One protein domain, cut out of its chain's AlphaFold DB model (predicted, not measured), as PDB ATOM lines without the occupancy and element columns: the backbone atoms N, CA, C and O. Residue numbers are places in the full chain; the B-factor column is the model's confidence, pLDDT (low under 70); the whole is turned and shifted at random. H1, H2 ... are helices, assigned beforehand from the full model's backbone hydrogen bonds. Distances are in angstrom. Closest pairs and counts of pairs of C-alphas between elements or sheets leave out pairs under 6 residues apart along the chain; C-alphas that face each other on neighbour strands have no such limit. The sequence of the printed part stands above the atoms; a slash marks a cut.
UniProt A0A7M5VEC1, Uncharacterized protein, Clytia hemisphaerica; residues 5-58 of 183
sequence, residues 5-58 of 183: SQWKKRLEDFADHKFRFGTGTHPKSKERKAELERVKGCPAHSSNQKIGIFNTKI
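What this domain is: This is residues 5 to 58 of the 183 residues of an uncharacterized protein of Clytia hemisphaerica (UniProt A0A7M5VEC1). Two helices of equal residue count, H1 and H2, run side by side the same way and draw together toward their last residues like a narrow V, with the tiny helix H3 near the closed end. The loop of residues 16 to 29 leads from the end of H1 back to the start of H2, and beyond H3 a looped tail, residues 47 to 58, reaches one far end of the longest axis. The printed part has 54 residues with three named helices, in the order H1, H2, H3, and no named strand. The class is all helix, though under half of the residues, 26 of 54, are in named elements. The whole is loose, with a radius of gyration of the C-alphas of 12.8 A, and elongated, spanning 39 by 21 by 20 A.

How they stand to each other: H1, residues 5 to 15, touches H2, residues 30 to 40, and their closest C-alphas, those of Ala 15 and Val 39, are 6.3 A apart. They run the same way at a shallow tilt of 28 degrees. H3, residues 43 to 46, is close to H1 but not clearly touching, the closest C-alphas being those of Ala 15 and His 45, 6.0 A apart. It is also close to H2 but not clearly touching, with the closest C-alphas, those of Val 39 and His 45, 6.9 A apart. In H1 and H2 every O i to N i+4 pair is within hydrogen-bond range; H3 is too short for such a pair, and its 1 pair of O i to N i+3 is within range.

Where its parts are: H1 measures 15.3 A from C-alpha 5 at (-11.772, 33.847, -22.615) to C-alpha 15. H2 measures 15.4 A and begins at C-alpha 30 at (-8.069, 17.393, -19.825). H3 measures 5.4 A and ends at C-alpha 46 at (4.627, 29.429, -5.154).

The domain as a whole: The C-alphas farthest apart, those of Gly 24 and Phe 54, are 39.8 A apart. The printed part has no cut. The link from H1 to H2 is long, with 14 residues, and that from H2 to H3 is tight, with 2. The mean pLDDT of the printed part is 85.6, and residues 47 to 53 and residue 55 are under 70.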
ATOM      1  N   SER A   5     -12.129  32.541 -23.184       93.56
ATOM      2  CA  SER A   5     -11.772  33.847 -22.615       93.56
ATOM      3  C   SER A   5     -12.032  33.918 -21.108       93.56
ATOM      4  O   SER A   5     -11.176  34.368 -20.351       93.56
ATOM      5  N   GLN A   6     -13.182  33.418 -20.648       94.00
ATOM      6  CA  GLN A   6     -13.510  33.356 -19.222       94.00
ATOM      7  C   GLN A   6     -12.581  32.406 -18.466       94.00
ATOM      8  O   GLN A   6     -12.192  32.686 -17.334       94.00
ATOM      9  N   TRP A   7     -12.228  31.280 -19.087       93.94
ATOM     10  CA  TRP A   7     -11.292  30.322 -18.517       93.94
ATOM     11  C   TRP A   7      -9.894  30.924 -18.354       93.94
ATOM     12  O   TRP A   7      -9.342  30.881 -17.257       93.94
ATOM     13  N   LYS A   8      -9.375  31.575 -19.403       93.56
ATOM     14  CA  LYS A   8      -8.100  32.296 -19.356       93.56
ATOM     15  C   LYS A   8      -8.086  33.332 -18.231       93.56
ATOM     16  O   LYS A   8      -7.171  33.319 -17.417       93.56
ATOM     17  N   LYS A   9      -9.137  34.152 -18.124       93.94
ATOM     18  CA  LYS A   9      -9.261  35.148 -17.050       93.94
ATOM     19  C   LYS A   9      -9.214  34.511 -15.658       93.94
ATOM     20  O   LYS A   9      -8.517  35.009 -14.787       93.94
ATOM     21  N   ARG A  10      -9.885  33.372 -15.453       94.19
ATOM     22  CA  ARG A  10      -9.808  32.651 -14.170       94.19
ATOM     23  C   ARG A  10      -8.421  32.103 -13.866       94.19
ATOM     24  O   ARG A  10      -8.066  32.043 -12.698       94.19
ATOM     25  N   LEU A  11      -7.663  31.684 -14.878       93.81
ATOM     26  CA  LEU A  11      -6.276  31.266 -14.686       93.81
ATOM     27  C   LEU A  11      -5.367  32.448 -14.340       93.81
ATOM     28  O   LEU A  11      -4.499  32.286 -13.493       93.81
ATOM     29  N   GLU A  12      -5.592  33.621 -14.932       93.31
ATOM     30  CA  GLU A  12      -4.899  34.863 -14.554       93.31
ATOM     31  C   GLU A  12      -5.238  35.266 -13.108       93.31
ATOM     32  O   GLU A  12      -4.336  35.488 -12.301       93.31
ATOM     33  N   ASP A  13      -6.523  35.266 -12.737       93.25
ATOM     34  CA  ASP A  13      -6.962  35.566 -11.367       93.25
ATOM     35  C   ASP A  13      -6.428  34.536 -10.354       93.25
ATOM     36  O   ASP A  13      -6.091  34.886  -9.222       93.25
ATOM     37  N   PHE A  14      -6.342  33.263 -10.751       92.88
ATOM     38  CA  PHE A  14      -5.758  32.199  -9.936       92.88
ATOM     39  C   PHE A  14      -4.246  32.375  -9.768       92.88
ATOM     40  O   PHE A  14      -3.739  32.246  -8.658       92.88
ATOM     41  N   ALA A  15      -3.531  32.711 -10.845       91.00
ATOM     42  CA  ALA A  15      -2.096  32.984 -10.819       91.00
ATOM     43  C   ALA A  15      -1.760  34.161  -9.881       91.00
ATOM     44  O   ALA A  15      -0.802  34.084  -9.115       91.00
ATOM     45  N   ASP A  16      -2.600  35.198  -9.878       89.19
ATOM     46  CA  ASP A  16      -2.502  36.377  -9.006       89.19
ATOM     47  C   ASP A  16      -3.006  36.143  -7.564       89.19
ATOM     48  O   ASP A  16      -3.086  37.097  -6.787       89.19
ATOM     49  N   HIS A  17      -3.391  34.914  -7.195       89.50
ATOM     50  CA  HIS A  17      -3.994  34.566  -5.895       89.50
ATOM     51  C   HIS A  17      -5.306  35.309  -5.563       89.50
ATOM     52  O   HIS A  17      -5.766  35.289  -4.422       89.50
ATOM     53  N   LYS A  18      -5.958  35.934  -6.552       90.31
ATOM     54  CA  LYS A  18      -7.257  36.626  -6.406       90.31
ATOM     55  C   LYS A  18      -8.443  35.668  -6.444       90.31
ATOM     56  O   LYS A  18      -9.532  35.998  -5.982       90.31
ATOM     57  N   PHE A  19      -8.243  34.492  -7.024       92.56
ATOM     58  CA  PHE A  19      -9.250  33.453  -7.159       92.56
ATOM     59  C   PHE A  19      -8.682  32.106  -6.707       92.56
ATOM     60  O   PHE A  19      -7.502  31.827  -6.898       92.56
ATOM     61  N   ARG A  20      -9.523  31.241  -6.129       92.44
ATOM     62  CA  ARG A  20      -9.155  29.871  -5.741       92.44
ATOM     63  C   ARG A  20     -10.150  28.880  -6.334       92.44
ATOM     64  O   ARG A  20     -11.362  29.059  -6.220       92.44
ATOM     65  N   PHE A  21      -9.638  27.815  -6.944       91.31
ATOM     66  CA  PHE A  21     -10.471  26.695  -7.375       91.31
ATOM     67  C   PHE A  21     -10.904  25.879  -6.152       91.31
ATOM     68  O   PHE A  21     -10.071  25.358  -5.416       91.31
ATOM     69  N   GLY A  22     -12.212  25.784  -5.937       88.88
ATOM     70  CA  GLY A  22     -12.839  25.026  -4.859       88.88
ATOM     71  C   GLY A  22     -13.529  23.763  -5.372       88.88
ATOM     72  O   GLY A  22     -13.475  23.417  -6.562       88.88
ATOM     73  N   THR A  23     -14.206  23.067  -4.466       84.19
ATOM     74  CA  THR A  23     -15.000  21.877  -4.781       84.19
ATOM     75  C   THR A  23     -16.114  22.257  -5.763       84.19
ATOM     76  O   THR A  23     -16.947  23.107  -5.475       84.19
ATOM     77  N   GLY A  24     -16.086  21.686  -6.972       86.81
ATOM     78  CA  GLY A  24     -17.061  21.966  -8.038       86.81
ATOM     79  C   GLY A  24     -16.652  23.020  -9.077       86.81
ATOM     80  O   GLY A  24     -17.222  23.032 -10.167       86.81
ATOM     81  N   THR A  25     -15.632  23.849  -8.820       87.12
ATOM     82  CA  THR A  25     -15.123  24.814  -9.822       87.12
ATOM     83  C   THR A  25     -13.907  24.310 -10.595       87.12
ATOM     84  O   THR A  25     -13.460  24.966 -11.537       87.12
ATOM     85  N   HIS A  26     -13.409  23.122 -10.246       89.00
ATOM     86  CA  HIS A  26     -12.312  22.473 -10.948       89.00
ATOM     87  C   HIS A  26     -12.692  22.113 -12.395       89.00
ATOM     88  O   HIS A  26     -13.794  21.614 -12.655       89.00
ATOM     89  N   PRO A  27     -11.781  22.334 -13.357       91.44
ATOM     90  CA  PRO A  27     -12.031  21.984 -14.743       91.44
ATOM     91  C   PRO A  27     -12.204  20.472 -14.902       91.44
ATOM     92  O   PRO A  27     -11.434  19.678 -14.366       91.44
ATOM     93  N   LYS A  28     -13.204  20.067 -15.690       89.94
ATOM     94  CA  LYS A  28     -13.402  18.657 -16.060       89.94
ATOM     95  C   LYS A  28     -12.594  18.257 -17.298       89.94
ATOM     96  O   LYS A  28     -12.199  17.099 -17.393       89.94
ATOM     97  N   SER A  29     -12.325  19.191 -18.218       93.12
ATOM     98  CA  SER A  29     -11.590  18.878 -19.452       93.12
ATOM     99  C   SER A  29     -10.102  18.652 -19.184       93.12
ATOM    100  O   SER A  29      -9.513  19.298 -18.315       93.12
ATOM    101  N   LYS A  30      -9.495  17.732 -19.943       94.31
ATOM    102  CA  LYS A  30      -8.069  17.393 -19.825       94.31
ATOM    103  C   LYS A  30      -7.174  18.606 -20.092       94.31
ATOM    104  O   LYS A  30      -6.282  18.877 -19.300       94.31
ATOM    105  N   GLU A  31      -7.472  19.370 -21.140       93.19
ATOM    106  CA  GLU A  31      -6.729  20.583 -21.510       93.19
ATOM    107  C   GLU A  31      -6.736  21.626 -20.390       93.19
ATOM    108  O   GLU A  31      -5.689  22.097 -19.957       93.19
ATOM    109  N   ARG A  32      -7.915  21.928 -19.836       94.06
ATOM    110  CA  ARG A  32      -8.054  22.931 -18.775       94.06
ATOM    111  C   ARG A  32      -7.419  22.473 -17.463       94.06
ATOM    112  O   ARG A  32      -6.884  23.293 -16.724       94.06
ATOM    113  N   LYS A  33      -7.443  21.168 -17.169       94.25
ATOM    114  CA  LYS A  33      -6.673  20.602 -16.051       94.25
ATOM    115  C   LYS A  33      -5.174  20.801 -16.264       94.25
ATOM    116  O   LYS A  33      -4.512  21.280 -15.354       94.25
ATOM    117  N   ALA A  34      -4.659  20.496 -17.454       94.50
ATOM    118  CA  ALA A  34      -3.243  20.673 -17.768       94.50
ATOM    119  C   ALA A  34      -2.802  22.142 -17.639       94.50
ATOM    120  O   ALA A  34      -1.756  22.424 -17.061       94.50
ATOM    121  N   GLU A  35      -3.619  23.091 -18.104       94.31
ATOM    122  CA  GLU A  35      -3.339  24.520 -17.930       94.31
ATOM    123  C   GLU A  35      -3.328  24.949 -16.458       94.31
ATOM    124  O   GLU A  35      -2.446  25.705 -16.052       94.31
ATOM    125  N   LEU A  36      -4.269  24.449 -15.650       94.44
ATOM    126  CA  LEU A  36      -4.303  24.715 -14.212       94.44
ATOM    127  C   LEU A  36      -3.049  24.177 -13.507       94.44
ATOM    128  O   LEU A  36      -2.425  24.897 -12.730       94.44
ATOM    129  N   GLU A  37      -2.648  22.940 -13.800       93.94
ATOM    130  CA  GLU A  37      -1.432  22.347 -13.229       93.94
ATOM    131  C   GLU A  37      -0.168  23.106 -13.658       93.94
ATOM    132  O   GLU A  37       0.736  23.321 -12.852       93.94
ATOM    133  N   ARG A  38      -0.134  23.630 -14.888       92.62
ATOM    134  CA  ARG A  38       0.956  24.491 -15.369       92.62
ATOM    135  C   ARG A  38       1.074  25.801 -14.585       92.62
ATOM    136  O   ARG A  38       2.185  26.291 -14.392       92.62
ATOM    137  N   VAL A  39      -0.041  26.382 -14.135       92.75
ATOM    138  CA  VAL A  39      -0.018  27.561 -13.249       92.75
ATOM    139  C   VAL A  39       0.466  27.179 -11.856       92.75
ATOM    140  O   VAL A  39       1.340  27.858 -11.325       92.75
ATOM    141  N   LYS A  40      -0.045  26.079 -11.290       90.56
ATOM    142  CA  LYS A  40       0.344  25.604  -9.952       90.56
ATOM    143  C   LYS A  40       1.836  25.302  -9.839       90.56
ATOM    144  O   LYS A  40       2.444  25.644  -8.833       90.56
ATOM    145  N   GLY A  41       2.424  24.701 -10.874       89.31
ATOM    146  CA  GLY A  41       3.859  24.409 -10.939       89.31
ATOM    147  C   GLY A  41       4.738  25.613 -11.287       89.31
ATOM    148  O   GLY A  41       5.948  25.464 -11.440       89.31
ATOM    149  N   CYS A  42       4.164  26.806 -11.467       88.19
ATOM    150  CA  CYS A  42       4.943  27.986 -11.805       88.19
ATOM    151  C   CYS A  42       5.711  28.491 -10.573       88.19
ATOM    152  O   CYS A  42       5.079  28.790  -9.560       88.19
ATOM    153  N   PRO A  43       7.039  28.706 -10.663       83.38
ATOM    154  CA  PRO A  43       7.821  29.233  -9.544       83.38
ATOM    155  C   PRO A  43       7.273  30.559  -9.003       83.38
ATOM    156  O   PRO A  43       7.215  30.750  -7.795       83.38
ATOM    157  N   ALA A  44       6.785  31.426  -9.900       82.88
ATOM    158  CA  ALA A  44       6.183  32.712  -9.552       82.88
ATOM    159  C   ALA A  44       4.850  32.596  -8.788       82.88
ATOM    160  O   ALA A  44       4.452  33.553  -8.133       82.88
ATOM    161  N   HIS A  45       4.169  31.447  -8.870       83.31
ATOM    162  CA  HIS A  45       2.931  31.198  -8.134       83.31
ATOM    163  C   HIS A  45       3.220  30.774  -6.688       83.31
ATOM    164  O   HIS A  45       2.545  31.226  -5.767       83.31
ATOM    165  N   SER A  46       4.237  29.928  -6.481       75.38
ATOM    166  CA  SER A  46       4.627  29.429  -5.154       75.38
ATOM    167  C   SER A  46       5.403  30.458  -4.333       75.38
ATOM    168  O   SER A  46       5.308  30.479  -3.106       75.38
ATOM    169  N   SER A  47       6.196  31.307  -4.987       66.94
ATOM    170  CA  SER A  47       6.977  32.329  -4.306       66.94
ATOM    171  C   SER A  47       6.123  33.571  -4.038       66.94
ATOM    172  O   SER A  47       5.808  34.322  -4.960       66.94
ATOM    173  N   ASN A  48       5.835  33.869  -2.767       62.09
ATOM    174  CA  ASN A  48       5.291  35.180  -2.369       62.09
ATOM    175  C   ASN A  48       6.240  36.348  -2.725       62.09
ATOM    176  O   ASN A  48       5.839  37.510  -2.717       62.09
ATOM    177  N   GLN A  49       7.501  36.048  -3.048       59.38
ATOM    178  CA  GLN A  49       8.513  37.012  -3.466       59.38
ATOM    179  C   GLN A  49       8.841  36.816  -4.948       59.38
ATOM    180  O   GLN A  49       9.207  35.729  -5.368       59.38
ATOM    181  N   LYS A  50       8.776  37.889  -5.744       64.06
ATOM    182  CA  LYS A  50       9.189  37.888  -7.168       64.06
ATOM    183  C   LYS A  50      10.716  37.862  -7.361       64.06
ATOM    184  O   LYS A  50      11.207  37.996  -8.484       64.06
ATOM    185  N   ILE A  51      11.451  37.747  -6.261       63.16
ATOM    186  CA  ILE A  51      12.900  37.850  -6.165       63.16
ATOM    187  C   ILE A  51      13.378  36.553  -5.511       63.16
ATOM    188  O   ILE A  51      12.929  36.202  -4.424       63.16
ATOM    189  N   GLY A  52      14.225  35.809  -6.218       64.38
ATOM    190  CA  GLY A  52      14.856  34.598  -5.714       64.38
ATOM    191  C   GLY A  52      15.945  34.900  -4.683       64.38
ATOM    192  O   GLY A  52      16.324  36.049  -4.465       64.38
ATOM    193  N   ILE A  53      16.498  33.839  -4.094       66.56
ATOM    194  CA  ILE A  53      17.475  33.879  -2.987       66.56
ATOM    195  C   ILE A  53      18.742  34.696  -3.333       66.56
ATOM    196  O   ILE A  53      19.382  35.250  -2.447       66.56
ATOM    197  N   PHE A  54      19.071  34.841  -4.622       72.50
ATOM    198  CA  PHE A  54      20.230  35.600  -5.119       72.50
ATOM    199  C   PHE A  54      19.861  36.933  -5.777       72.50
ATOM    200  O   PHE A  54      20.542  37.393  -6.690       72.50
ATOM    201  N   ASN A  55      18.739  37.535  -5.383       68.56
ATOM    202  CA  ASN A  55      18.214  38.741  -6.019       68.56
ATOM    203  C   ASN A  55      17.871  38.560  -7.518       68.56
ATOM    204  O   ASN A  55      17.684  39.528  -8.258       68.56
ATOM    205  N   THR A  56      17.775  37.311  -7.980       73.00
ATOM    206  CA  THR A  56      17.431  36.967  -9.359       73.00
ATOM    207  C   THR A  56      15.923  37.065  -9.554       73.00
ATOM    208  O   THR A  56      15.136  36.596  -8.733       73.00
ATOM    209  N   LYS A  57      15.482  37.702 -10.642       71.38
ATOM    210  CA  LYS A  57      14.051  37.790 -10.957       71.38
ATOM    211  C   LYS A  57      13.535  36.405 -11.334       71.38
ATOM    212  O   LYS A  57      14.085  35.762 -12.224       71.38
ATOM    213  N   ILE A  58      12.461  35.967 -10.685       74.69
ATOM    214  CA  ILE A  58      11.823  34.693 -11.020       74.69
ATOM    215  C   ILE A  58      11.108  34.857 -12.362       74.69
ATOM    216  O   ILE A  58      10.166  35.641 -12.490       74.69
TER     217      ILE A  58